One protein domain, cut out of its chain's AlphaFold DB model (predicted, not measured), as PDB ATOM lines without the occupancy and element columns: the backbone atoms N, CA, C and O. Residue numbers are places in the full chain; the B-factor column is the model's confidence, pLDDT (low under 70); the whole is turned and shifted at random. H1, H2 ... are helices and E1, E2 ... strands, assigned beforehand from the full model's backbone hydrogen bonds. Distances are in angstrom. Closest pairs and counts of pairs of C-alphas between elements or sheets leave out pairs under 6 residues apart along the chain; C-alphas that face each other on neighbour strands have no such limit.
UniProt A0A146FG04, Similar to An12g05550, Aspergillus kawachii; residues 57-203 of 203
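Overview. This is residues 57 to 203 of the 203 residues of the protein "Similar to An12g05550" of Aspergillus kawachii (UniProt A0A146FG04). A small core of crossed helices, the helical hairpin of H2 and H3 with H6 crossing both and H4 packed on H6, has loose parts reaching away from it. H5 and the long loop after it, residues 142 to 158, lie off to one side, while a small strand hairpin, E1 and E2, with a long loop at its tip and the long last stretch, residues 186 to 203, reach away elsewhere. The 147 printed residues have seven named helices and three named strands, in the order H1, E1, E2, H2, H3, H4, H5, H6, H7, E3; E1 and E2 make an antiparallel sheet. The class is mostly helix, though under half of the residues are in named elements. The whole is only just compact, close to loose, with a radius of gyration of the C-alphas of 17.5 A and spans of 45 by 41 by 30 A.

Along the chain. H1, residues 57 to 60, begins at C-alpha 57 (194.473, 161.511, 131.552). E1 is residues 69 to 71 and E2 residues 84 to 86. H2, residues 88 to 97, measures 14.2 A, and H3, residues 101 to 111, 15.3 A. H4 is residues 115 to 121. H5, residues 130 to 141, measures 16.7 A from C-alpha 130 (195.731, 177.150, 125.290). H6, residues 159 to 168, measures 14.2 A. H7 is residues 170 to 174, and E3, residues 183 to 185, ends at C-alpha 185 (174.544, 162.106, 110.530).

Arrangement. H3 and H6 are the hub, and helix packing is mostly crossed. H2 and H3 form a helical hairpin and touch at Ala 95 and Leu 104, closest C-alphas 5.4 A, with a shallow tilt of 21 degrees, opposite ways. H6 touches H3 at Glu 105 and Ala 166, closest C-alphas 6.0 A, at a steep tilt of 52 degrees. H6 also touches H2, closest C-alphas Ile 96 and Arg 159, 6.2 A, and H4, closest C-alphas Glu 115 and Val 167, 6.2 A. H3 and H7 only just touch, with 3 pairs of C-alphas within 8 A, the closest Asp 109 and Lys 170, 6.9 A. H1 and H5 are close but not clearly touching: the closest C-alphas, Tyr 59 and Arg 136, are 7.8 A apart. In the hairpin of E1 and E2, N 70 and O 85 are 2.9 A apart, within hydrogen-bond range. E3 pairs with no named strand, but residues 188 to 189 pair with it, antiparallel. In H2 to H7 every O i to N i+4 pair is within hydrogen-bond range; H1 is too short for one.

Size, cuts and confidence. The C-alphas farthest apart, Leu 77 and Met 148, are 50.0 A apart. The printed part has no cut. The links E1 to E2 and H5 to H6 are long. Mean pLDDT of the printed part is 89.5; residues 74 to 82 and 200 to 203 are under 70.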
ATOM      1  N   GLY A  57     195.669 160.773 131.993       86.81
ATOM      2  CA  GLY A  57     194.473 161.511 131.552       86.81
ATOM      3  C   GLY A  57     194.790 162.835 130.848       86.81
ATOM      4  O   GLY A  57     194.203 163.153 129.814       86.81
ATOM      5  N   ASN A  58     195.801 163.557 131.337       88.44
ATOM      6  CA  ASN A  58     196.279 164.787 130.710       88.44
ATOM      7  C   ASN A  58     196.874 164.559 129.309       88.44
ATOM      8  O   ASN A  58     196.909 165.500 128.535       88.44
ATOM      9  N   TYR A  59     197.291 163.344 128.930       87.56
ATOM     10  CA  TYR A  59     197.690 163.051 127.545       87.56
ATOM     11  C   TYR A  59     196.522 163.241 126.563       87.56
ATOM     12  O   TYR A  59     196.749 163.645 125.425       87.56
ATOM     13  N   CYS A  60     195.294 162.961 127.008       87.50
ATOM     14  CA  CYS A  60     194.068 163.052 126.214       87.50
ATOM     15  C   CYS A  60     193.214 164.284 126.553       87.50
ATOM     16  O   CYS A  60     192.045 164.296 126.194       87.50
ATOM     17  N   HIS A  61     193.732 165.263 127.304       94.19
ATOM     18  CA  HIS A  61     192.920 166.367 127.840       94.19
ATOM     19  C   HIS A  61     191.670 165.865 128.611       94.19
ATOM     20  O   HIS A  61     190.555 166.358 128.451       94.19
ATOM     21  N   LEU A  62     191.823 164.816 129.428       91.38
ATOM     22  CA  LEU A  62     190.732 164.230 130.211       91.38
ATOM     23  C   LEU A  62     191.056 164.244 131.704       91.38
ATOM     24  O   LEU A  62     192.023 163.633 132.164       91.38
ATOM     25  N   THR A  63     190.175 164.865 132.487       89.75
ATOM     26  CA  THR A  63     190.200 164.759 133.949       89.75
ATOM     27  C   THR A  63     189.591 163.425 134.369       89.75
ATOM     28  O   THR A  63     188.366 163.258 134.374       89.75
ATOM     29  N   VAL A  64     190.449 162.469 134.722       85.94
ATOM     30  CA  VAL A  64     190.050 161.109 135.107       85.94
ATOM     31  C   VAL A  64     189.670 161.078 136.587       85.94
ATOM     32  O   VAL A  64     190.526 160.974 137.461       85.94
ATOM     33  N   LYS A  65     188.367 161.167 136.860       87.12
ATOM     34  CA  LYS A  65     187.763 161.038 138.196       87.12
ATOM     35  C   LYS A  65     186.430 160.286 138.106       87.12
ATOM     36  O   LYS A  65     185.805 160.353 137.044       87.12
ATOM     37  N   PRO A  66     185.975 159.587 139.162       86.19
ATOM     38  CA  PRO A  66     184.775 158.747 139.102       86.19
ATOM     39  C   PRO A  66     183.534 159.464 138.554       86.19
ATOM     40  O   PRO A  66     182.767 158.881 137.795       86.19
ATOM     41  N   GLU A  67     183.368 160.753 138.849       89.69
ATOM     42  CA  GLU A  67     182.205 161.545 138.429       89.69
ATOM     43  C   GLU A  67     182.189 161.830 136.922       89.69
ATOM     44  O   GLU A  67     181.138 162.166 136.375       89.69
ATOM     45  N   ASN A  68     183.334 161.692 136.250       89.38
ATOM     46  CA  ASN A  68     183.500 161.915 134.816       89.38
ATOM     47  C   ASN A  68     183.428 160.618 133.998       89.38
ATOM     48  O   ASN A  68     183.479 160.684 132.772       89.38
ATOM     49  N   ILE A  69     183.321 159.460 134.651       85.38
ATOM     50  CA  ILE A  69     183.358 158.145 134.012       85.38
ATOM     51  C   ILE A  69     181.975 157.496 134.064       85.38
ATOM     52  O   ILE A  69     181.257 157.581 135.060       85.38
ATOM     53  N   GLU A  70     181.606 156.831 132.977       86.50
ATOM     54  CA  GLU A  70     180.473 155.917 132.898       86.50
ATOM     55  C   GLU A  70     180.934 154.539 132.405       86.50
ATOM     56  O   GLU A  70     182.065 154.364 131.947       86.50
ATOM     57  N   TRP A  71     180.078 153.534 132.569       81.81
ATOM     58  CA  TRP A  71     180.407 152.134 132.307       81.81
ATOM     59  C   TRP A  71     179.559 151.599 131.164       81.81
ATOM     60  O   TRP A  71     178.370 151.913 131.063       81.81
ATOM     61  N   SER A  72     180.152 150.792 130.285       75.56
ATOM     62  CA  SER A  72     179.386 150.204 129.186       75.56
ATOM     63  C   SER A  72     178.440 149.137 129.722       75.56
ATOM     64  O   SER A  72     178.672 148.542 130.776       75.56
ATOM     65  N   LEU A  73     177.366 148.872 128.980       73.75
ATOM     66  CA  LEU A  73     176.493 147.738 129.259       73.75
ATOM     67  C   LEU A  73     177.277 146.448 128.955       73.75
ATOM     68  O   LEU A  73     177.361 146.044 127.796       73.75
ATOM     69  N   GLY A  74     177.910 145.867 129.979       61.41
ATOM     70  CA  GLY A  74     178.702 144.635 129.881       61.41
ATOM     71  C   GLY A  74     177.862 143.386 129.576       61.41
ATOM     72  O   GLY A  74     176.631 143.444 129.451       61.41
ATOM     73  N   ASN A  75     178.528 142.239 129.450       54.59
ATOM     74  CA  ASN A  75     177.885 140.943 129.232       54.59
ATOM     75  C   ASN A  75     177.123 140.429 130.482       54.59
ATOM     76  O   ASN A  75     177.575 140.582 131.609       54.59
ATOM     77  N   LEU A  76     175.987 139.744 130.282       44.91
ATOM     78  CA  LEU A  76     175.178 139.091 131.335       44.91
ATOM     79  C   LEU A  76     175.914 137.952 132.062       44.91
ATOM     80  O   LEU A  76     175.489 137.540 133.137       44.91
ATOM     81  N   LEU A  77     176.962 137.401 131.446       44.59
ATOM     82  CA  LEU A  77     177.676 136.216 131.932       44.59
ATOM     83  C   LEU A  77     178.840 136.545 132.877       44.59
ATOM     84  O   LEU A  77     179.403 135.642 133.488       44.59
ATOM     85  N   THR A  78     179.187 137.822 133.016       45.12
ATOM     86  CA  THR A  78     180.264 138.303 133.880       45.12
ATOM     87  C   THR A  78     179.689 139.386 134.780       45.12
ATOM     88  O   THR A  78     179.252 140.426 134.305       45.12
ATOM     89  N   ALA A  79     179.687 139.163 136.096       45.75
ATOM     90  CA  ALA A  79     179.321 140.180 137.090       45.75
ATOM     91  C   ALA A  79     180.291 141.387 137.103       45.75
ATOM     92  O   ALA A  79     180.121 142.325 137.879       45.75
ATOM     93  N   GLN A  80     181.322 141.354 136.258       53.19
ATOM     94  CA  GLN A  80     182.235 142.446 135.975       53.19
ATOM     95  C   GLN A  80     181.533 143.482 135.079       53.19
ATOM     96  O   GLN A  80     181.087 143.162 133.977       53.19
ATOM     97  N   GLY A  81     181.412 144.720 135.571       57.97
ATOM     98  CA  GLY A  81     180.908 145.858 134.794       57.97
ATOM     99  C   GLY A  81     181.660 146.032 133.468       57.97
ATOM    100  O   GLY A  81     182.766 145.522 133.316       57.97
ATOM    101  N   GLY A  82     181.043 146.724 132.503       69.00
ATOM    102  CA  GLY A  82     181.617 146.906 131.165       69.00
ATOM    103  C   GLY A  82     182.915 147.724 131.140       69.00
ATOM    104  O   GLY A  82     183.592 147.916 132.142       69.00
ATOM    105  N   LEU A  83     183.294 148.256 129.984       75.81
ATOM    106  CA  LEU A  83     184.464 149.125 129.896       75.81
ATOM    107  C   LEU A  83     184.151 150.508 130.484       75.81
ATOM    108  O   LEU A  83     183.085 151.051 130.177       75.81
ATOM    109  N   PRO A  84     185.055 151.102 131.285       79.88
ATOM    110  CA  PRO A  84     184.927 152.493 131.685       79.88
ATOM    111  C   PRO A  84     185.252 153.403 130.497       79.88
ATOM    112  O   PRO A  84     186.222 153.178 129.771       79.88
ATOM    113  N   TYR A  85     184.463 154.453 130.311       84.12
ATOM    114  CA  TYR A  85     184.706 155.489 129.309       84.12
ATOM    115  C   TYR A  85     184.233 156.852 129.832       84.12
ATOM    116  O   TYR A  85     183.419 156.906 130.760       84.12
ATOM    117  N   PRO A  86     184.768 157.973 129.314       90.69
ATOM    118  CA  PRO A  86     184.321 159.289 129.747       90.69
ATOM    119  C   PRO A  86     182.838 159.483 129.430       90.69
ATOM    120  O   PRO A  86     182.362 159.095 128.361       90.69
ATOM    121  N   LYS A  87     182.124 160.154 130.335       93.38
ATOM    122  CA  LYS A  87     180.797 160.696 130.039       93.38
ATOM    123  C   LYS A  87     180.865 161.514 128.755       93.38
ATOM    124  O   LYS A  87     181.818 162.263 128.538       93.38
ATOM    125  N   LEU A  88     179.823 161.417 127.937       95.25
ATOM    126  CA  LEU A  88     179.799 162.050 126.619       95.25
ATOM    127  C   LEU A  88     180.095 163.556 126.661       95.25
ATOM    128  O   LEU A  88     180.869 164.045 125.847       95.25
ATOM    129  N   SER A  89     179.538 164.277 127.636       97.19
ATOM    130  CA  SER A  89     179.796 165.709 127.819       97.19
ATOM    131  C   SER A  89     181.264 166.019 128.099       97.19
ATOM    132  O   SER A  89     181.812 166.954 127.528       97.19
ATOM    133  N   VAL A  90     181.916 165.200 128.926       96.75
ATOM    134  CA  VAL A  90     183.336 165.342 129.266       96.75
ATOM    135  C   VAL A  90     184.196 165.110 128.030       96.75
ATOM    136  O   VAL A  90     185.140 165.859 127.797       96.75
ATOM    137  N   TYR A  91     183.867 164.097 127.223       96.38
ATOM    138  CA  TYR A  91     184.662 163.796 126.038       96.38
ATOM    139  C   TYR A  91     184.482 164.847 124.936       96.38
ATOM    140  O   TYR A  91     185.461 165.292 124.346       96.38
ATOM    141  N   VAL A  92     183.251 165.307 124.703       98.06
ATOM    142  CA  VAL A  92     182.983 166.371 123.724       98.06
ATOM    143  C   VAL A  92     183.639 167.686 124.146       98.06
ATOM    144  O   VAL A  92     184.287 168.323 123.320       98.06
ATOM    145  N   GLN A  93     183.541 168.065 125.426       98.19
ATOM    146  CA  GLN A  93     184.227 169.248 125.955       98.19
ATOM    147  C   GLN A  93     185.743 169.138 125.748       98.19
ATOM    148  O   GLN A  93     186.369 170.051 125.222       98.19
ATOM    149  N   SER A  94     186.314 167.976 126.075       97.31
ATOM    150  CA  SER A  94     187.733 167.701 125.878       97.31
ATOM    151  C   SER A  94     188.166 167.841 124.415       97.31
ATOM    152  O   SER A  94     189.194 168.461 124.149       97.31
ATOM    153  N   ALA A  95     187.374 167.334 123.466       97.69
ATOM    154  CA  ALA A  95     187.663 167.447 122.038       97.69
ATOM    155  C   ALA A  95     187.621 168.905 121.542       97.69
ATOM    156  O   ALA A  95     188.452 169.286 120.721       97.69
ATOM    157  N   ILE A  96     186.708 169.732 122.067       98.31
ATOM    158  CA  ILE A  96     186.663 171.174 121.774       98.31
ATOM    159  C   ILE A  96     187.914 171.864 122.328       98.31
ATOM    160  O   ILE A  96     188.628 172.528 121.582       98.31
ATOM    161  N   ASP A  97     188.201 171.679 123.617       98.12
ATOM    162  CA  ASP A  97     189.301 172.357 124.309       98.12
ATOM    163  C   ASP A  97     190.680 171.999 123.751       98.12
ATOM    164  O   ASP A  97     191.544 172.865 123.646       98.12
ATOM    165  N   SER A  98     190.863 170.743 123.345       96.38
ATOM    166  CA  SER A  98     192.099 170.241 122.734       96.38
ATOM    167  C   SER A  98     192.166 170.437 121.218       96.38
ATOM    168  O   SER A  98     193.130 169.993 120.592       96.38
ATOM    169  N   LYS A  99     191.147 171.062 120.608       96.69
ATOM    170  CA  LYS A  99     190.990 171.188 119.149       96.69
ATOM    171  C   LYS A  99     191.108 169.851 118.401       96.69
ATOM    172  O   LYS A  99     191.556 169.818 117.252       96.69
ATOM    173  N   SER A 100     190.684 168.742 119.007       94.44
ATOM    174  CA  SER A 100     190.596 167.456 118.311       94.44
ATOM    175  C   SER A 100     189.363 167.434 117.405       94.44
ATOM    176  O   SER A 100     188.341 166.820 117.709       94.44
ATOM    177  N   LEU A 101     189.440 168.164 116.287       94.56
ATOM    178  CA  LEU A 101     188.302 168.388 115.390       94.56
ATOM    179  C   LEU A 101     187.774 167.080 114.795       94.56
ATOM    180  O   LEU A 101     186.565 166.896 114.712       94.56
ATOM    181  N   LEU A 102     188.666 166.150 114.440       92.25
ATOM    182  CA  LEU A 102     188.260 164.845 113.922       92.25
ATOM    183  C   LEU A 102     187.475 164.052 114.974       92.25
ATOM    184  O   LEU A 102     186.391 163.562 114.673       92.25
ATOM    185  N   ASP A 103     187.983 163.957 116.206       93.94
ATOM    186  CA  ASP A 103     187.281 163.241 117.277       93.94
ATOM    187  C   ASP A 103     185.941 163.910 117.601       93.94
ATOM    188  O   ASP A 103     184.941 163.223 117.803       93.94
ATOM    189  N   LEU A 104     185.891 165.247 117.604       97.69
ATOM    190  CA  LEU A 104     184.661 166.007 117.807       97.69
ATOM    191  C   LEU A 104     183.607 165.671 116.742       97.69
ATOM    192  O   LEU A 104     182.460 165.385 117.085       97.69
ATOM    193  N   GLU A 105     183.982 165.676 115.462       97.38
ATOM    194  CA  GLU A 105     183.075 165.336 114.362       97.38
ATOM    195  C   GLU A 105     182.609 163.876 114.428       97.38
ATOM    196  O   GLU A 105     181.420 163.604 114.252       97.38
ATOM    197  N   GLU A 106     183.509 162.942 114.744       95.44
ATOM    198  CA  GLU A 106     183.186 161.521 114.913       95.44
ATOM    199  C   GLU A 106     182.240 161.287 116.105       95.44
ATOM    200  O   GLU A 106     181.321 160.471 116.010       95.44
ATOM    201  N   LEU A 107     182.399 162.033 117.205       96.12
ATOM    202  CA  LEU A 107     181.486 162.004 118.353       96.12
ATOM    203  C   LEU A 107     180.114 162.584 118.003       96.12
ATOM    204  O   LEU A 107     179.093 161.957 118.300       96.12
ATOM    205  N   ILE A 108     180.083 163.754 117.359       97.31
ATOM    206  CA  ILE A 108     178.847 164.402 116.902       97.31
ATOM    207  C   ILE A 108     178.085 163.468 115.972       97.31
ATOM    208  O   ILE A 108     176.887 163.263 116.159       97.31
ATOM    209  N   ASP A 109     178.769 162.867 115.002       96.06
ATOM    210  CA  ASP A 109     178.132 161.978 114.048       96.06
ATOM    211  C   ASP A 109     177.741 160.657 114.708       96.06
ATOM    212  O   ASP A 109     176.627 160.190 114.507       96.06
ATOM    213  N   GLY A 110     178.601 160.064 115.535       94.75
ATOM    214  CA  GLY A 110     178.353 158.780 116.192       94.75
ATOM    215  C   GLY A 110     177.193 158.812 117.187       94.75
ATOM    216  O   GLY A 110     176.503 157.805 117.355       94.75
ATOM    217  N   MET A 111     176.952 159.967 117.808       94.75
ATOM    218  CA  MET A 111     175.893 160.167 118.799       94.75
ATOM    219  C   MET A 111     174.698 160.969 118.270       94.75
ATOM    220  O   MET A 111     173.704 161.076 118.980       94.75
ATOM    221  N   ASP A 112     174.785 161.496 117.044       95.06
ATOM    222  CA  ASP A 112     173.838 162.454 116.456       95.06
ATOM    223  C   ASP A 112     173.547 163.645 117.385       95.06
ATOM    224  O   ASP A 112     172.404 163.964 117.715       95.06
ATOM    225  N   LEU A 113     174.612 164.304 117.848       96.38
ATOM    226  CA  LEU A 113     174.483 165.449 118.749       96.38
ATOM    227  C   LEU A 113     173.828 166.636 118.034       96.38
ATOM    228  O   LEU A 113     174.100 166.896 116.857       96.38
ATOM    229  N   SER A 114     172.964 167.357 118.749       95.94
ATOM    230  CA  SER A 114     172.303 168.571 118.260       95.94
ATOM    231  C   SER A 114     172.930 169.822 118.864       95.94
ATOM    232  O   SER A 114     173.541 169.762 119.931       95.94
ATOM    233  N   GLU A 115     172.753 170.964 118.204       97.62
ATOM    234  CA  GLU A 115     173.238 172.258 118.695       97.62
ATOM    235  C   GLU A 115     172.706 172.560 120.108       97.62
ATOM    236  O   GLU A 115     173.469 172.938 121.000       97.62
ATOM    237  N   GLU A 116     171.420 172.285 120.345       98.00
ATOM    238  CA  GLU A 116     170.732 172.483 121.624       98.00
ATOM    239  C   GLU A 116     171.302 171.594 122.730       98.00
ATOM    240  O   GLU A 116     171.423 172.033 123.876       98.00
ATOM    241  N   TRP A 117     171.674 170.349 122.402       97.94
ATOM    242  CA  TRP A 117     172.338 169.466 123.359       97.94
ATOM    243  C   TRP A 117     173.643 170.090 123.857       97.94
ATOM    244  O   TRP A 117     173.891 170.083 125.064       97.94
ATOM    245  N   GLY A 118     174.433 170.681 122.955       98.19
ATOM    246  CA  GLY A 118     175.684 171.347 123.309       98.19
ATOM    247  C   GLY A 118     175.456 172.541 124.226       98.19
ATOM    248  O   GLY A 118     176.050 172.605 125.296       98.19
ATOM    249  N   HIS A 119     174.517 173.427 123.883       98.12
ATOM    250  CA  HIS A 119     174.179 174.588 124.717       98.12
ATOM    251  C   HIS A 119     173.691 174.228 126.122       98.12
ATOM    252  O   HIS A 119     173.899 174.992 127.059       98.12
ATOM    253  N   LYS A 120     173.038 173.074 126.277       98.38
ATOM    254  CA  LYS A 120     172.559 172.597 127.576       98.38
ATOM    255  C   LYS A 120     173.649 171.924 128.418       98.38
ATOM    256  O   LYS A 120     173.508 171.857 129.637       98.38
ATOM    257  N   THR A 121     174.671 171.358 127.778       98.19
ATOM    258  CA  THR A 121     175.523 170.328 128.395       98.19
ATOM    259  C   THR A 121     177.000 170.711 128.474       98.19
ATOM    260  O   THR A 121     177.718 170.162 129.310       98.19
ATOM    261  N   LEU A 122     177.457 171.607 127.601       98.44
ATOM    262  CA  LEU A 122     178.860 171.988 127.447       98.44
ATOM    263  C   LEU A 122     179.104 173.398 127.982       98.44
ATOM    264  O   LEU A 122     178.203 174.239 127.978       98.44
ATOM    265  N   ASP A 123     180.347 173.662 128.374       98.19
ATOM    266  CA  ASP A 123     180.827 175.022 128.582       98.19
ATOM    267  C   ASP A 123     181.372 175.560 127.253       98.19
ATOM    268  O   ASP A 123     182.460 175.200 126.795       98.19
ATOM    269  N   LEU A 124     180.560 176.392 126.604       98.50
ATOM    270  CA  LEU A 124     180.883 177.012 125.319       98.50
ATOM    271  C   LEU A 124     181.374 178.455 125.474       98.50
ATOM    272  O   LEU A 124     181.610 179.121 124.465       98.50
ATOM    273  N   GLU A 125     181.506 178.953 126.703       98.06
ATOM    274  CA  GLU A 125     182.032 180.288 126.955       98.06
ATOM    275  C   GLU A 125     183.564 180.290 126.900       98.06
ATOM    276  O   GLU A 125     184.236 179.301 127.202       98.06
ATOM    277  N   GLY A 126     184.141 181.425 126.511       97.31
ATOM    278  CA  GLY A 126     185.592 181.589 126.446       97.31
ATOM    279  C   GLY A 126     186.266 180.859 125.276       97.31
ATOM    280  O   GLY A 126     185.697 180.697 124.195       97.31
ATOM    281  N   GLN A 127     187.532 180.500 125.482       98.25
ATOM    282  CA  GLN A 127     188.448 179.994 124.457       98.25
ATOM    283  C   GLN A 127     188.931 178.582 124.808       98.25
ATOM    284  O   GLN A 127     188.843 178.182 125.963       98.25
ATOM    285  N   THR A 128     189.458 177.849 123.827       98.12
ATOM    286  CA  THR A 128     190.130 176.547 124.010       98.12
ATOM    287  C   THR A 128     191.224 176.572 125.084       98.12
ATOM    288  O   THR A 128     191.769 177.635 125.382       98.12
ATOM    289  N   ASP A 129     191.595 175.408 125.630       97.75
ATOM    290  CA  ASP A 129     192.655 175.297 126.643       97.75
ATOM    291  C   ASP A 129     194.049 175.482 126.015       97.75
ATOM    292  O   ASP A 129     194.726 174.537 125.603       97.75
ATOM    293  N   THR A 130     194.463 176.745 125.908       96.94
ATOM    294  CA  THR A 130     195.731 177.150 125.290       96.94
ATOM    295  C   THR A 130     196.929 176.638 126.076       96.94
ATOM    296  O   THR A 130     197.904 176.207 125.469       96.94
ATOM    297  N   GLN A 131     196.842 176.613 127.409       97.31
ATOM    298  CA  GLN A 131     197.933 176.133 128.255       97.31
ATOM    299  C   GLN A 131     198.177 174.645 128.020       97.31
ATOM    300  O   GLN A 131     199.316 174.225 127.826       97.31
ATOM    301  N   TRP A 132     197.113 173.841 127.977       97.06
ATOM    302  CA  TRP A 132     197.257 172.423 127.684       97.06
ATOM    303  C   TRP A 132     197.851 172.180 126.291       97.06
ATOM    304  O   TRP A 132     198.693 171.297 126.129       97.06
ATOM    305  N   LEU A 133     197.444 172.962 125.286       97.00
ATOM    306  CA  LEU A 133     197.982 172.872 123.926       97.00
ATOM    307  C   LEU A 133     199.474 173.245 123.868       97.00
ATOM    308  O   LEU A 133     200.246 172.567 123.186       97.00
ATOM    309  N   GLU A 134     199.903 174.271 124.604       96.88
ATOM    310  CA  GLU A 134     201.316 174.649 124.736       96.88
ATOM    311  C   GLU A 134     202.135 173.538 125.399       96.88
ATOM    312  O   GLU A 134     203.140 173.092 124.839       96.88
ATOM    313  N   ASP A 135     201.662 173.019 126.534       95.62
ATOM    314  CA  ASP A 135     202.297 171.909 127.248       95.62
ATOM    315  C   ASP A 135     202.400 170.668 126.350       95.62
ATOM    316  O   ASP A 135     203.401 169.942 126.343       95.62
ATOM    317  N   ARG A 136     201.361 170.426 125.544       93.50
ATOM    318  CA  ARG A 136     201.302 169.320 124.595       93.50
ATOM    319  C   ARG A 136     202.330 169.474 123.482       93.50
ATOM    320  O   ARG A 136     203.012 168.499 123.168       93.50
ATOM    321  N   ALA A 137     202.454 170.667 122.903       94.31
ATOM    322  CA  ALA A 137     203.464 170.969 121.895       94.31
ATOM    323  C   ALA A 137     204.881 170.843 122.479       94.31
ATOM    324  O   ALA A 137     205.753 170.235 121.858       94.31
ATOM    325  N   GLN A 138     205.104 171.341 123.698       94.31
ATOM    326  CA  GLN A 138     206.388 171.220 124.388       94.31
ATOM    327  C   GLN A 138     206.768 169.753 124.630       94.31
ATOM    328  O   GLN A 138     207.905 169.365 124.377       94.31
ATOM    329  N   ALA A 139     205.810 168.900 125.004       92.25
ATOM    330  CA  ALA A 139     206.060 167.473 125.204       92.25
ATOM    331  C   ALA A 139     206.537 166.734 123.936       92.25
ATOM    332  O   ALA A 139     207.208 165.705 124.058       92.25
ATOM    333  N   PHE A 140     206.193 167.226 122.738       92.25
ATOM    334  CA  PHE A 140     206.743 166.730 121.471       92.25
ATOM    335  C   PHE A 140     208.179 167.212 121.240       92.25
ATOM    336  O   PHE A 140     209.032 166.406 120.865       92.25
ATOM    337  N   ARG A 141     208.471 168.488 121.526       93.12
ATOM    338  CA  ARG A 141     209.831 169.054 121.424       93.12
ATOM    339  C   ARG A 141     210.805 168.339 122.352       93.12
ATOM    340  O   ARG A 141     211.885 167.942 121.925       93.12
ATOM    341  N   ASP A 142     210.390 168.105 123.595       92.69
ATOM    342  CA  ASP A 142     211.180 167.391 124.604       92.69
ATOM    343  C   ASP A 142     211.482 165.942 124.191       92.69
ATOM    344  O   ASP A 142     212.421 165.324 124.689       92.69
ATOM    345  N   ASP A 143     210.685 165.390 123.276       88.56
ATOM    346  CA  ASP A 143     210.870 164.054 122.719       88.56
ATOM    347  C   ASP A 143     211.722 164.017 121.447       88.56
ATOM    348  O   ASP A 143     211.908 162.957 120.846       88.56
ATOM    349  N   GLY A 144     212.224 165.175 121.019       90.00
ATOM    350  CA  GLY A 144     213.006 165.318 119.798       90.00
ATOM    351  C   GLY A 144     212.190 165.111 118.524       90.00
ATOM    352  O   GLY A 144     212.766 164.746 117.498       90.00
ATOM    353  N   VAL A 145     210.866 165.305 118.568       89.56
ATOM    354  CA  VAL A 145     210.062 165.363 117.342       89.56
ATOM    355  C   VAL A 145     210.422 166.639 116.591       89.56
ATOM    356  O   VAL A 145     210.475 167.716 117.179       89.56
ATOM    357  N   ASP A 146     210.696 166.500 115.295       89.19
ATOM    358  CA  ASP A 146     210.963 167.638 114.417       89.19
ATOM    359  C   ASP A 146     209.761 168.593 114.429       89.19
ATOM    360  O   ASP A 146     208.615 168.158 114.292       89.19
ATOM    361  N   GLU A 147     210.041 169.887 114.578       89.94
ATOM    362  CA  GLU A 147     209.064 170.977 114.618       89.94
ATOM    363  C   GLU A 147     208.045 170.894 113.472       89.94
ATOM    364  O   GLU A 147     206.856 171.136 113.669       89.94
ATOM    365  N   MET A 148     208.496 170.476 112.284       89.69
ATOM    366  CA  MET A 148     207.663 170.307 111.092       89.69
ATOM    367  C   MET A 148     206.527 169.287 111.281       89.69
ATOM    368  O   MET A 148     205.539 169.331 110.547       89.69
ATOM    369  N   PHE A 149     206.647 168.367 112.240       87.69
ATOM    370  CA  PHE A 149     205.637 167.347 112.527       87.69
ATOM    371  C   PHE A 149     204.850 167.589 113.822       87.69
ATOM    372  O   PHE A 149     204.062 166.735 114.234       87.69
ATOM    373  N   ILE A 150     205.011 168.744 114.469       90.50
ATOM    374  CA  ILE A 150     204.224 169.099 115.654       90.50
ATOM    375  C   ILE A 150     202.942 169.809 115.204       90.50
ATOM    376  O   ILE A 150     202.873 171.029 115.106       90.50
ATOM    377  N   PHE A 151     201.889 169.031 114.945       89.62
ATOM    378  CA  PHE A 151     200.573 169.547 114.537       89.62
ATOM    379  C   PHE A 151     199.698 169.931 115.739       89.62
ATOM    380  O   PHE A 151     198.578 169.444 115.890       89.62
ATOM    381  N   VAL A 152     200.227 170.780 116.622       92.06
ATOM    382  CA  VAL A 152     199.506 171.317 117.783       92.06
ATOM    383  C   VAL A 152     199.527 172.836 117.691       92.06
ATOM    384  O   VAL A 152     200.586 173.447 117.783       92.06
ATOM    385  N   ASP A 153     198.355 173.437 117.505       93.44
ATOM    386  CA  ASP A 153     198.195 174.888 117.434       93.44
ATOM    387  C   ASP A 153     197.617 175.424 118.758       93.44
ATOM    388  O   ASP A 153     196.432 175.198 119.025       93.44
ATOM    389  N   PRO A 154     198.399 176.152 119.576       95.81
ATOM    390  CA  PRO A 154     197.929 176.711 120.840       95.81
ATOM    391  C   PRO A 154     197.141 178.019 120.693       95.81
ATOM    392  O   PRO A 154     196.671 178.542 121.697       95.81
ATOM    393  N   THR A 155     196.964 178.560 119.480       96.94
ATOM    394  CA  THR A 155     196.262 179.841 119.274       96.94
ATOM    395  C   THR A 155     194.854 179.798 119.885       96.94
ATOM    396  O   THR A 155     194.110 178.865 119.594       96.94
ATOM    397  N   PRO A 156     194.423 180.765 120.708       97.50
ATOM    398  CA  PRO A 156     193.078 180.737 121.281       97.50
ATOM    399  C   PRO A 156     191.994 180.733 120.192       97.50
ATOM    400  O   PRO A 156     192.048 181.539 119.263       97.50
ATOM    401  N   VAL A 157     191.013 179.835 120.311       98.06
ATOM    402  CA  VAL A 157     189.823 179.798 119.444       98.06
ATOM    403  C   VAL A 157     188.572 179.706 120.310       98.06
ATOM    404  O   VAL A 157     188.570 179.050 121.353       98.06
ATOM    405  N   SER A 158     187.487 180.346 119.877       98.56
ATOM    406  CA  SER A 158     186.206 180.302 120.578       98.56
ATOM    407  C   SER A 158     185.654 178.875 120.622       98.56
ATOM    408  O   SER A 158     185.431 178.243 119.586       98.56
ATOM    409  N   ARG A 159     185.364 178.376 121.832       98.75
ATOM    410  CA  ARG A 159     184.741 177.052 122.024       98.75
ATOM    411  C   ARG A 159     183.404 176.955 121.303       98.75
ATOM    412  O   ARG A 159     183.094 175.949 120.667       98.75
ATOM    413  N   ARG A 160     182.624 178.036 121.383       98.69
ATOM    414  CA  ARG A 160     181.337 178.173 120.706       98.69
ATOM    415  C   ARG A 160     181.483 178.085 119.193       98.69
ATOM    416  O   ARG A 160     180.670 177.419 118.566       98.69
ATOM    417  N   GLU A 161     182.491 178.728 118.608       98.38
ATOM    418  CA  GLU A 161     182.718 178.666 117.158       98.38
ATOM    419  C   GLU A 161     183.066 177.246 116.710       98.38
ATOM    420  O   GLU A 161     182.430 176.744 115.785       98.38
ATOM    421  N   ILE A 162     183.981 176.568 117.416       98.31
ATOM    422  CA  ILE A 162     184.336 175.165 117.142       98.31
ATOM    423  C   ILE A 162     183.095 174.270 117.206       98.31
ATOM    424  O   ILE A 162     182.843 173.485 116.291       98.31
ATOM    425  N   TRP A 163     182.300 174.395 118.272       98.56
ATOM    426  CA  TRP A 163     181.088 173.598 118.444       98.56
ATOM    427  C   TRP A 163     180.067 173.835 117.327       98.56
ATOM    428  O   TRP A 163     179.573 172.879 116.725       98.56
ATOM    429  N   LEU A 164     179.749 175.104 117.047       98.38
ATOM    430  CA  LEU A 164     178.736 175.470 116.060       98.38
ATOM    431  C   LEU A 164     179.149 175.062 114.645       98.38
ATOM    432  O   LEU A 164     178.308 174.552 113.907       98.38
ATOM    433  N   ASP A 165     180.419 175.235 114.276       97.38
ATOM    434  CA  ASP A 165     180.923 174.769 112.985       97.38
ATOM    435  C   ASP A 165     180.787 173.243 112.865       97.38
ATOM    436  O   ASP A 165     180.164 172.732 111.929       97.38
ATOM    437  N   ALA A 166     181.265 172.499 113.866       97.44
ATOM    438  CA  ALA A 166     181.253 171.041 113.830       97.44
ATOM    439  C   ALA A 166     179.828 170.457 113.791       97.44
ATOM    440  O   ALA A 166     179.563 169.512 113.035       97.44
ATOM    441  N   VAL A 167     178.881 171.003 114.561       97.19
ATOM    442  CA  VAL A 167     177.511 170.463 114.633       97.19
ATOM    443  C   VAL A 167     176.657 170.848 113.422       97.19
ATOM    444  O   VAL A 167     175.863 170.031 112.947       97.19
ATOM    445  N   ARG A 168     176.843 172.048 112.858       96.06
ATOM    446  CA  ARG A 168     176.088 172.507 111.677       96.06
ATOM    447  C   ARG A 168     176.580 171.858 110.384       96.06
ATOM    448  O   ARG A 168     175.799 171.672 109.454       96.06
ATOM    449  N   ASN A 169     177.834 171.407 110.349       93.25
ATOM    450  CA  ASN A 169     178.430 170.749 109.186       93.25
ATOM    451  C   ASN A 169     178.118 169.242 109.049       93.25
ATOM    452  O   ASN A 169     178.646 168.605 108.134       93.25
ATOM    453  N   LYS A 170     177.229 168.658 109.876       92.62
ATOM    454  CA  LYS A 170     176.831 167.229 109.798       92.62
ATOM    455  C   LYS A 170     176.463 166.773 108.383       92.62
ATOM    456  O   LYS A 170     176.925 165.734 107.921       92.62
ATOM    457  N   GLN A 171     175.671 167.575 107.671       88.38
ATOM    458  CA  GLN A 171     175.205 167.235 106.322       88.38
ATOM    459  C   GLN A 171     176.352 167.170 105.305       88.38
ATOM    460  O   GLN A 171     176.395 166.270 104.471       88.38
ATOM    461  N   ARG A 172     177.350 168.055 105.424       92.19
ATOM    462  CA  ARG A 172     178.551 168.018 104.578       92.19
ATOM    463  C   ARG A 172     179.327 166.708 104.762       92.19
ATOM    464  O   ARG A 172     179.863 166.172 103.795       92.19
ATOM    465  N   ARG A 173     179.360 166.170 105.987       94.06
ATOM    466  CA  ARG A 173     180.077 164.928 106.327       94.06
ATOM    467  C   ARG A 173     179.412 163.645 105.837       94.06
ATOM    468  O   ARG A 173     180.075 162.609 105.798       94.06
ATOM    469  N   LEU A 174     178.153 163.695 105.393       94.06
ATOM    470  CA  LEU A 174     177.539 162.573 104.671       94.06
ATOM    471  C   LEU A 174     178.306 162.257 103.375       94.06
ATOM    472  O   LEU A 174     178.414 161.097 102.961       94.06
ATOM    473  N   GLY A 175     178.878 163.294 102.754       90.81
ATOM    474  CA  GLY A 175     179.519 163.198 101.452       90.81
ATOM    475  C   GLY A 175     178.576 162.601 100.405       90.81
ATOM    476  O   GLY A 175     177.359 162.720 100.488       90.81
ATOM    477  N   TRP A 176     179.144 161.913  99.418       90.81
ATOM    478  CA  TRP A 176     178.369 161.235  98.372       90.81
ATOM    479  C   TRP A 176     177.878 159.835  98.780       90.81
ATOM    480  O   TRP A 176     177.134 159.203  98.035       90.81
ATOM    481  N   LYS A 177     178.328 159.317  99.932       90.75
ATOM    482  CA  LYS A 177     178.111 157.917 100.339       90.75
ATOM    483  C   LYS A 177     176.786 157.694 101.062       90.75
ATOM    484  O   LYS A 177     176.265 156.581 101.026       90.75
ATOM    485  N   TYR A 178     176.270 158.714 101.740       94.00
ATOM    486  CA  TYR A 178     175.086 158.603 102.586       94.00
ATOM    487  C   TYR A 178     174.011 159.578 102.111       94.00
ATOM    488  O   TYR A 178     174.285 160.758 101.920       94.00
ATOM    489  N   SER A 179     172.788 159.078 101.907       93.88
ATOM    490  CA  SER A 179     171.660 159.928 101.517       93.88
ATOM    491  C   SER A 179     171.162 160.751 102.714       93.88
ATOM    492  O   SER A 179     170.903 160.157 103.771       93.88
ATOM    493  N   PRO A 180     170.954 162.072 102.549       93.81
ATOM    494  CA  PRO A 180     170.390 162.928 103.589       93.81
ATOM    495  C   PRO A 180     168.929 162.596 103.920       93.81
ATOM    496  O   PRO A 180     168.459 162.987 104.977       93.81
ATOM    497  N   ASP A 181     168.215 161.831 103.084       94.25
ATOM    498  CA  ASP A 181     166.833 161.409 103.370       94.25
ATOM    499  C   ASP A 181     166.771 160.276 104.407       94.25
ATOM    500  O   ASP A 181     165.748 160.036 105.048       94.25
ATOM    501  N   VAL A 182     167.872 159.534 104.555       95.38
ATOM    502  CA  VAL A 182     167.951 158.338 105.404       95.38
ATOM    503  C   VAL A 182     168.807 158.593 106.645       95.38
ATOM    504  O   VAL A 182     168.542 158.018 107.707       95.38
ATOM    505  N   TYR A 183     169.836 159.432 106.519       96.06
ATOM    506  CA  TYR A 183     170.870 159.637 107.527       96.06
ATOM    507  C   TYR A 183     170.773 161.020 108.181       96.06
ATOM    508  O   TYR A 183     170.864 162.043 107.512       96.06
ATOM    509  N   ALA A 184     170.655 161.031 109.511       93.25
ATOM    510  CA  ALA A 184     170.704 162.235 110.341       93.25
ATOM    511  C   ALA A 184     172.140 162.771 110.495       93.25
ATOM    512  O   ALA A 184     172.372 163.978 110.569       93.25
ATOM    513  N   SER A 185     173.106 161.851 110.507       94.50
ATOM    514  CA  SER A 185     174.544 162.106 110.530       94.50
ATOM    515  C   SER A 185     175.274 161.001 109.760       94.50
ATOM    516  O   SER A 185     174.669 159.995 109.377       94.50
ATOM    517  N   ARG A 186     176.597 161.123 109.593       93.25
ATOM    518  CA  ARG A 186     177.418 160.142 108.862       93.25
ATOM    519  C   ARG A 186     177.239 158.694 109.333       93.25
ATOM    520  O   ARG A 186     177.336 157.773 108.525       93.25
ATOM    521  N   TYR A 187     176.951 158.480 110.618       93.31
ATOM    522  CA  TYR A 187     176.845 157.139 111.206       93.31
ATOM    523  C   TYR A 187     175.435 156.755 111.644       93.31
ATOM    524  O   TYR A 187     175.213 155.608 112.047       93.31
ATOM    525  N   ARG A 188     174.471 157.680 111.583       94.06
ATOM    526  CA  ARG A 188     173.173 157.524 112.247       94.06
ATOM    527  C   ARG A 188     172.028 157.766 111.283       94.06
ATOM    528  O   ARG A 188     171.932 158.814 110.657       94.06
ATOM    529  N   LYS A 189     171.126 156.789 111.204       95.00
ATOM    530  CA  LYS A 189     169.836 156.942 110.518       95.00
ATOM    531  C   LYS A 189     168.856 157.704 111.402       95.00
ATOM    532  O   LYS A 189     168.933 157.588 112.629       95.00
ATOM    533  N   TYR A 190     167.898 158.403 110.806       93.62
ATOM    534  CA  TYR A 190     166.809 159.009 111.575       93.62
ATOM    535  C   TYR A 190     166.092 157.965 112.452       93.62
ATOM    536  O   TYR A 190     165.874 156.826 112.039       93.62
ATOM    537  N   GLY A 191     165.776 158.339 113.696       91.06
ATOM    538  CA  GLY A 191     165.085 157.475 114.665       91.06
ATOM    539  C   GLY A 191     165.931 156.353 115.283       91.06
ATOM    540  O   GLY A 191     165.406 155.523 116.028       91.06
ATOM    541  N   SER A 192     167.235 156.287 115.002       91.75
ATOM    542  CA  SER A 192     168.102 155.253 115.578       91.75
ATOM    543  C   SER A 192     168.376 155.490 117.075       91.75
ATOM    544  O   SER A 192     168.691 156.598 117.497       91.75
ATOM    545  N   ARG A 193     168.295 154.432 117.897       90.44
ATOM    546  CA  ARG A 193     168.475 154.487 119.370       90.44
ATOM    547  C   ARG A 193     169.920 154.740 119.784       90.44
ATOM    548  O   ARG A 193     170.807 154.197 119.134       90.44
ATOM    549  N   ASP A 194     170.154 155.431 120.901       88.12
ATOM    550  CA  ASP A 194     171.499 155.696 121.445       88.12
ATOM    551  C   ASP A 194     172.418 154.450 121.346       88.12
ATOM    552  O   ASP A 194     172.066 153.388 121.878       88.12
ATOM    553  N   PRO A 195     173.576 154.529 120.660       84.81
ATOM    554  CA  PRO A 195     174.453 153.375 120.445       84.81
ATOM    555  C   PRO A 195     175.031 152.771 121.732       84.81
ATOM    556  O   PRO A 195     175.482 151.624 121.706       84.81
ATOM    557  N   ARG A 196     175.028 153.512 122.845       83.00
ATOM    558  CA  ARG A 196     175.476 153.056 124.169       83.00
ATOM    559  C   ARG A 196     174.412 152.236 124.893       83.00
ATOM    560  O   ARG A 196     174.734 151.498 125.815       83.00
ATOM    561  N   SER A 197     173.153 152.318 124.454       83.50
ATOM    562  CA  SER A 197     172.049 151.511 124.994       83.50
ATOM    563  C   SER A 197     172.050 150.058 124.497       83.50
ATOM    564  O   SER A 197     171.252 149.237 124.950       83.50
ATOM    565  N   VAL A 198     172.942 149.725 123.559       76.19
ATOM    566  CA  VAL A 198     173.028 148.401 122.942       76.19
ATOM    567  C   VAL A 198     174.067 147.550 123.668       76.19
ATOM    568  O   VAL A 198     175.222 147.950 123.811       76.19
ATOM    569  N   ARG A 199     173.674 146.337 124.070       71.06
ATOM    570  CA  ARG A 199     174.609 145.331 124.593       71.06
ATOM    571  C   ARG A 199     175.500 144.813 123.474       71.06
ATOM    572  O   ARG A 199     175.000 144.453 122.409       71.06
ATOM    573  N   ARG A 200     176.805 144.733 123.726       65.12
ATOM    574  CA  ARG A 200     177.779 144.214 122.761       65.12
ATOM    575  C   ARG A 200     178.348 142.896 123.283       65.12
ATOM    576  O   ARG A 200     179.108 142.924 124.244       65.12
ATOM    577  N   PRO A 201     177.977 141.745 122.696       52.91
ATOM    578  CA  PRO A 201     178.573 140.467 123.064       52.91
ATOM    579  C   PRO A 201     180.091 140.509 122.841       52.91
ATOM    580  O   PRO A 201     180.535 140.870 121.752       52.91
ATOM    581  N   GLY A 202     180.872 140.139 123.857       51.22
ATOM    582  CA  GLY A 202     182.339 140.091 123.776       51.22
ATOM    583  C   GLY A 202     183.081 141.291 124.376       51.22
ATOM    584  O   GLY A 202     184.304 141.335 124.268       51.22
ATOM    585  N   LEU A 203     182.356 142.215 125.017       46.56
ATOM    586  CA  LEU A 203     182.871 143.230 125.943       46.56
ATOM    587  C   LEU A 203     182.246 143.071 127.332       46.56
ATOM    588  O   LEU A 203     181.078 142.619 127.416       46.56
TER     589      LEU A 203